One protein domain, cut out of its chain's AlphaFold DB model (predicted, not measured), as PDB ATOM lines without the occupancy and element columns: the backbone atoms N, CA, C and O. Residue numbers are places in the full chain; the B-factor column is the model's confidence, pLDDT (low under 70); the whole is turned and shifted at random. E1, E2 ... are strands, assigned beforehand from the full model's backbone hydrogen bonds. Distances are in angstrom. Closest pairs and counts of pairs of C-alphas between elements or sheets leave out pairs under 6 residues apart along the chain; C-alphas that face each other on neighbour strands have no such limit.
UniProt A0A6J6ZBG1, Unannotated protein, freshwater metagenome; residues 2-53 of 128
ATOM      1  N   GLY A   2     159.322 207.179 219.631       66.50
ATOM      2  CA  GLY A   2     159.885 206.431 220.767       66.50
ATOM      3  C   GLY A   2     159.340 206.914 222.117       66.50
ATOM      4  O   GLY A   2     158.949 208.078 222.234       66.50
ATOM      5  N   GLU A   3     159.288 206.044 223.133       76.06
ATOM      6  CA  GLU A   3     159.001 206.439 224.523       76.06
ATOM      7  C   GLU A   3     160.224 206.255 225.425       76.06
ATOM      8  O   GLU A   3     160.674 207.213 226.050       76.06
ATOM      9  N   SER A   4     160.716 205.024 225.543       83.31
ATOM     10  CA  SER A   4     161.755 204.656 226.510       83.31
ATOM     11  C   SER A   4     162.647 203.493 226.088       83.31
ATOM     12  O   SER A   4     163.759 203.382 226.601       83.31
ATOM     13  N   THR A   5     162.194 202.614 225.192       89.38
ATOM     14  CA  THR A   5     162.918 201.384 224.833       89.38
ATOM     15  C   THR A   5     163.573 201.465 223.465       89.38
ATOM     16  O   THR A   5     164.641 200.880 223.267       89.38
ATOM     17  N   ASN A   6     162.974 202.206 222.531       91.31
ATOM     18  CA  ASN A   6     163.450 202.279 221.158       91.31
ATOM     19  C   ASN A   6     163.382 203.701 220.597       91.31
ATOM     20  O   ASN A   6     162.376 204.396 220.718       91.31
ATOM     21  N   GLU A   7     164.442 204.074 219.889       93.88
ATOM     22  CA  GLU A   7     164.438 205.167 218.923       93.88
ATOM     23  C   GLU A   7     164.054 204.628 217.539       93.88
ATOM     24  O   GLU A   7     164.268 203.451 217.238       93.88
ATOM     25  N   GLU A   8     163.523 205.473 216.657       93.50
ATOM     26  CA  GLU A   8     163.052 205.036 215.339       93.50
ATOM     27  C   GLU A   8     163.302 206.066 214.232       93.50
ATOM     28  O   GLU A   8     163.283 207.277 214.451       93.50
ATOM     29  N   LEU A   9     163.493 205.566 213.011       93.75
ATOM     30  CA  LEU A   9     163.472 206.359 211.786       93.75
ATOM     31  C   LEU A   9     162.293 205.911 210.927       93.75
ATOM     32  O   LEU A   9     162.184 204.742 210.552       93.75
ATOM     33  N   ASN A  10     161.442 206.870 210.576       93.25
ATOM     34  CA  ASN A  10     160.312 206.672 209.679       93.25
ATOM     35  C   ASN A  10     160.627 207.281 208.313       93.25
ATOM     36  O   ASN A  10     161.269 208.328 208.224       93.25
ATOM     37  N   TYR A  11     160.133 206.652 207.253       91.62
ATOM     38  CA  TYR A  11     160.207 207.188 205.900       91.62
ATOM     39  C   TYR A  11     158.805 207.361 205.341       91.62
ATOM     40  O   TYR A  11     157.981 206.453 205.427       91.62
ATOM     41  N   LEU A  12     158.562 208.518 204.732       92.69
ATOM     42  CA  LEU A  12     157.359 208.783 203.963       92.69
ATOM     43  C   LEU A  12     157.737 209.268 202.565       92.69
ATOM     44  O   LEU A  12     158.559 210.182 202.445       92.69
ATOM     45  N   PRO A  13     157.118 208.717 201.508       92.12
ATOM     46  CA  PRO A  13     157.229 209.288 200.177       92.12
ATOM     47  C   PRO A  13     156.765 210.746 200.166       92.12
ATOM     48  O   PRO A  13     155.791 211.109 200.836       92.12
ATOM     49  N   ALA A  14     157.432 211.577 199.366       92.06
ATOM     50  CA  ALA A  14     157.050 212.974 199.194       92.06
ATOM     51  C   ALA A  14     155.575 213.096 198.761       92.06
ATOM     52  O   ALA A  14     155.104 212.344 197.910       92.06
ATOM     53  N   GLY A  15     154.851 214.041 199.364       94.50
ATOM     54  CA  GLY A  15     153.413 214.227 199.136       94.50
ATOM     55  C   GLY A  15     152.503 213.362 200.016       94.50
ATOM     56  O   GLY A  15     151.292 213.570 200.012       94.50
ATOM     57  N   THR A  16     153.054 212.444 200.814       95.44
ATOM     58  CA  THR A  16     152.280 211.689 201.812       95.44
ATOM     59  C   THR A  16     152.049 212.542 203.060       95.44
ATOM     60  O   THR A  16     152.976 213.172 203.566       95.44
ATOM     61  N   SER A  17     150.825 212.556 203.591       93.19
ATOM     62  CA  SER A  17     150.486 213.243 204.844       93.19
ATOM     63  C   SER A  17     149.383 212.502 205.606       93.19
ATOM     64  O   SER A  17     148.738 211.616 205.052       93.19
ATOM     65  N   GLY A  18     149.184 212.840 206.885       92.12
ATOM     66  CA  GLY A  18     148.094 212.289 207.705       92.12
ATOM     67  C   GLY A  18     148.252 210.823 208.125       92.12
ATOM     68  O   GLY A  18     147.279 210.209 208.551       92.12
ATOM     69  N   VAL A  19     149.452 210.251 208.010       93.44
ATOM     70  CA  VAL A  19     149.709 208.859 208.401       93.44
ATOM     71  C   VAL A  19     149.716 208.673 209.917       93.44
ATOM     72  O   VAL A  19     150.118 209.554 210.680       93.44
ATOM     73  N   ASN A  20     149.311 207.484 210.351       92.62
ATOM     74  CA  ASN A  20     149.407 207.051 211.736       92.62
ATOM     75  C   ASN A  20     150.723 206.291 211.962       92.62
ATOM     76  O   ASN A  20     150.930 205.253 211.343       92.62
ATOM     77  N   PHE A  21     151.574 206.753 212.878       92.44
ATOM     78  CA  PHE A  21     152.817 206.061 213.272       92.44
ATOM     79  C   PHE A  21     152.649 205.160 214.510       92.44
ATOM     80  O   PHE A  21     153.623 204.784 215.152       92.44
ATOM     81  N   GLY A  22     151.411 204.855 214.904       91.06
ATOM     82  CA  GLY A  22     151.097 203.867 215.940       91.06
ATOM     83  C   GLY A  22     151.119 204.387 217.381       91.06
ATOM     84  O   GLY A  22     150.699 203.673 218.292       91.06
ATOM     85  N   TRP A  23     151.532 205.631 217.626       88.31
ATOM     86  CA  TRP A  23     151.496 206.226 218.967       88.31
ATOM     87  C   TRP A  23     150.049 206.371 219.497       88.31
ATOM     88  O   TRP A  23     149.174 206.790 218.738       88.31
ATOM     89  N   PRO A  24     149.759 206.095 220.788       88.25
ATOM     90  CA  PRO A  24     150.681 205.686 221.856       88.25
ATOM     91  C   PRO A  24     150.761 204.163 222.071       88.25
ATOM     92  O   PRO A  24     151.199 203.726 223.137       88.25
ATOM     93  N   PHE A  25     150.257 203.357 221.132       88.75
ATOM     94  CA  PHE A  25     150.138 201.903 221.291       88.75
ATOM     95  C   PHE A  25     151.353 201.135 220.771       88.75
ATOM     96  O   PHE A  25     151.622 200.053 221.287       88.75
ATOM     97  N   MET A  26     152.079 201.701 219.806       88.88
ATOM     98  CA  MET A  26     153.308 201.151 219.237       88.88
ATOM     99  C   MET A  26     154.525 201.968 219.670       88.88
ATOM    100  O   MET A  26     154.459 203.198 219.747       88.88
ATOM    101  N   GLU A  27     155.629 201.272 219.904       90.19
ATOM    102  CA  GLU A  27     156.971 201.824 220.055       90.19
ATOM    103  C   GLU A  27     157.916 201.005 219.169       90.19
ATOM    104  O   GLU A  27     158.118 199.811 219.396       90.19
ATOM    105  N   GLY A  28     158.446 201.611 218.104       89.06
ATOM    106  CA  GLY A  28     159.096 200.839 217.050       89.06
ATOM    107  C   GLY A  28     158.118 199.846 216.407       89.06
ATOM    108  O   GLY A  28     157.045 200.223 215.931       89.06
ATOM    109  N   LEU A  29     158.482 198.563 216.405       89.31
ATOM    110  CA  LEU A  29     157.627 197.460 215.949       89.31
ATOM    111  C   LEU A  29     156.878 196.751 217.091       89.31
ATOM    112  O   LEU A  29     156.147 195.791 216.843       89.31
ATOM    113  N   GLU A  30     157.049 197.200 218.334       87.81
ATOM    114  CA  GLU A  30     156.502 196.540 219.517       87.81
ATOM    115  C   GLU A  30     155.206 197.201 219.992       87.81
ATOM    116  O   GLU A  30     155.069 198.426 220.014       87.81
ATOM    117  N   GLN A  31     154.241 196.380 220.413       87.56
ATOM    118  CA  GLN A  31     153.023 196.866 221.052       87.56
ATOM    119  C   GLN A  31     153.288 197.135 222.537       87.56
ATOM    120  O   GLN A  31     153.617 196.228 223.298       87.56
ATOM    121  N   ARG A  32     153.088 198.380 222.970       83.31
ATOM    122  CA  ARG A  32     153.429 198.840 224.324       83.31
ATOM    123  C   ARG A  32     152.271 198.788 225.321       83.31
ATOM    124  O   ARG A  32     152.487 198.757 226.530       83.31
ATOM    125  N   LYS A  33     151.027 198.854 224.839       76.06
ATOM    126  CA  LYS A  33     149.812 198.898 225.672       76.06
ATOM    127  C   LYS A  33     148.716 198.018 225.088       76.06
ATOM    128  O   LYS A  33     148.593 197.901 223.868       76.06
ATOM    129  N   ASN A  34     147.864 197.489 225.970       71.50
ATOM    130  CA  ASN A  34     146.601 196.879 225.563       71.50
ATOM    131  C   ASN A  34     145.779 197.932 224.807       71.50
ATOM    132  O   ASN A  34     145.380 198.955 225.362       71.50
ATOM    133  N   GLY A  35     145.582 197.684 223.522       66.00
ATOM    134  CA  GLY A  35     144.915 198.556 222.571       66.00
ATOM    135  C   GLY A  35     144.614 197.757 221.309       66.00
ATOM    136  O   GLY A  35     145.161 196.668 221.119       66.00
ATOM    137  N   GLY A  36     143.713 198.263 220.470       65.38
ATOM    138  CA  GLY A  36     143.458 197.638 219.175       65.38
ATOM    139  C   GLY A  36     144.723 197.633 218.318       65.38
ATOM    140  O   GLY A  36     145.504 198.582 218.369       65.38
ATOM    141  N   MET A  37     144.922 196.581 217.519       65.44
ATOM    142  CA  MET A  37     145.821 196.685 216.372       65.44
ATOM    143  C   MET A  37     145.169 197.644 215.382       65.44
ATOM    144  O   MET A  37     144.169 197.309 214.748       65.44
ATOM    145  N   TYR A  38     145.707 198.854 215.298       77.38
ATOM    146  CA  TYR A  38     145.344 199.805 214.262       77.38
ATOM    147  C   TYR A  38     146.332 199.677 213.114       77.38
ATOM    148  O   TYR A  38     147.507 199.375 213.326       77.38
ATOM    149  N   GLU A  39     145.859 199.947 211.903       88.50
ATOM    150  CA  GLU A  39     146.762 200.166 210.786       88.50
ATOM    151  C   GLU A  39     147.688 201.342 211.126       88.50
ATOM    152  O   GLU A  39     147.250 202.416 211.566       88.50
ATOM    153  N   PHE A  40     148.987 201.106 210.981       91.31
ATOM    154  CA  PHE A  40     150.017 202.096 211.232       91.31
ATOM    155  C   PHE A  40     151.142 201.940 210.216       91.31
ATOM    156  O   PHE A  40     151.318 200.889 209.602       91.31
ATOM    157  N   THR A  41     151.899 203.013 210.039       94.31
ATOM    158  CA  THR A  41     153.108 203.039 209.223       94.31
ATOM    159  C   THR A  41     154.285 202.627 210.103       94.31
ATOM    160  O   THR A  41     154.618 203.381 211.022       94.31
ATOM    161  N   PRO A  42     154.897 201.450 209.873       93.12
ATOM    162  CA  PRO A  42     156.034 201.011 210.662       93.12
ATOM    163  C   PRO A  42     157.288 201.831 210.332       93.12
ATOM    164  O   PRO A  42     157.439 202.304 209.198       93.12
ATOM    165  N   PRO A  43     158.218 201.964 211.289       94.31
ATOM    166  CA  PRO A  43     159.506 202.571 211.012       94.31
ATOM    167  C   PRO A  43     160.327 201.701 210.059       94.31
ATOM    168  O   PRO A  43     160.204 200.475 210.030       94.31
ATOM    169  N   ILE A  44     161.218 202.341 209.303       94.31
ATOM    170  CA  ILE A  44     162.187 201.637 208.452       94.31
ATOM    171  C   ILE A  44     163.403 201.154 209.248       94.31
ATOM    172  O   ILE A  44     164.056 200.194 208.845       94.31
ATOM    173  N   TYR A  45     163.691 201.797 210.384       94.19
ATOM    174  CA  TYR A  45     164.712 201.370 211.337       94.19
ATOM    175  C   TYR A  45     164.270 201.646 212.766       94.19
ATOM    176  O   TYR A  45     163.667 202.681 213.049       94.19
ATOM    177  N   GLN A  46     164.655 200.746 213.665       93.94
ATOM    178  CA  GLN A  46     164.535 200.916 215.106       93.94
ATOM    179  C   GLN A  46     165.888 200.680 215.771       93.94
ATOM    180  O   GLN A  46     166.708 199.895 215.286       93.94
ATOM    181  N   PHE A  47     166.113 201.364 216.881       92.94
ATOM    182  CA  PHE A  47     167.384 201.368 217.578       92.94
ATOM    183  C   PHE A  47     167.133 201.242 219.074       92.94
ATOM    184  O   PHE A  47     166.559 202.129 219.700       92.94
ATOM    185  N   ALA A  48     167.567 200.116 219.632       92.25
ATOM    186  CA  ALA A  48     167.292 199.779 221.017       92.25
ATOM    187  C   ALA A  48     168.177 200.563 221.990       92.25
ATOM    188  O   ALA A  48     169.403 200.672 221.824       92.25
ATOM    189  N   HIS A  49     167.554 201.014 223.072       91.44
ATOM    190  CA  HIS A  49     168.255 201.467 224.263       91.44
ATOM    191  C   HIS A  49     168.978 200.293 224.954       91.44
ATOM    192  O   HIS A  49     168.534 199.146 224.868       91.44
ATOM    193  N   PRO A  50     170.108 200.535 225.645       91.94
ATOM    194  CA  PRO A  50     170.820 201.811 225.765       91.94
ATOM    195  C   PRO A  50     171.871 202.020 224.654       91.94
ATOM    196  O   PRO A  50     172.709 202.911 224.761       91.94
ATOM    197  N   SER A  51     171.894 201.175 223.611       90.81
ATOM    198  CA  SER A  51     172.914 201.252 222.542       90.81
ATOM    199  C   SER A  51     172.804 202.531 221.704       90.81
ATOM    200  O   SER A  51     173.794 202.976 221.105       90.81
ATOM    201  N   TRP A  52     171.592 203.077 221.651       92.06
ATOM    202  CA  TRP A  52     171.226 204.399 221.162       92.06
ATOM    203  C   TRP A  52     170.372 205.056 222.246       92.06
ATOM    204  O   TRP A  52     169.517 204.391 222.822       92.06
ATOM    205  N   ILE A  53     170.662 206.315 222.562       92.44
ATOM    206  CA  ILE A  53     170.038 207.080 223.647       92.44
ATOM    207  C   ILE A  53     168.958 208.007 223.098       92.44
ATOM    208  O   ILE A  53     167.907 208.157 223.702       92.44
TER     209      ILE A  53
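What this domain is: This is residues 2 to 53 of the 128 residues of the protein "Unannotated protein" of freshwater metagenome (UniProt A0A6J6ZBG1). The domain has little regular structure: a small two-stranded sheet, E1 beside E2, lies along one edge of a flat body, and most of the rest is one long looping link, residues 10 to 44, with short ends at residues 2 to 5 and 49 to 53. Residues 13 to 18 of that link stick out, and residues 26 to 27 pair briefly with 30 to 31, antiparallel. The printed part has 52 residues with no named helix and two strands, E1 then E2, antiparallel; the class is all strand, with 8 residues in named elements. It is only just compact, close to loose, with a radius of gyration of the C-alphas of 11.6 A and spans of 34 by 26 by 12 A.

How they stand to each other: E1, residues 6 to 9, and E2, residues 45 to 48, form an antiparallel hairpin at 160 degrees between directions. C-alphas 8 and 46 face each other at 4.4 A. N 7 and O 47, 2.9 A, and N 47 and O 7, 2.8 A, are within hydrogen-bond range.

Where its parts are: E1 spans 10.2 A from C-alpha 6 at (163.450, 202.279, 221.158). E2 spans 10.1 A, ending at C-alpha 48 at (167.292, 199.779, 221.017).

The domain as a whole: The C-alphas farthest apart, of Gly 15 and Pro 50, are 34.2 A apart. The printed part has no cut. The link E1 to E2 is long, 35 residues. Residues 2 and 35 to 37 have pLDDT under 70.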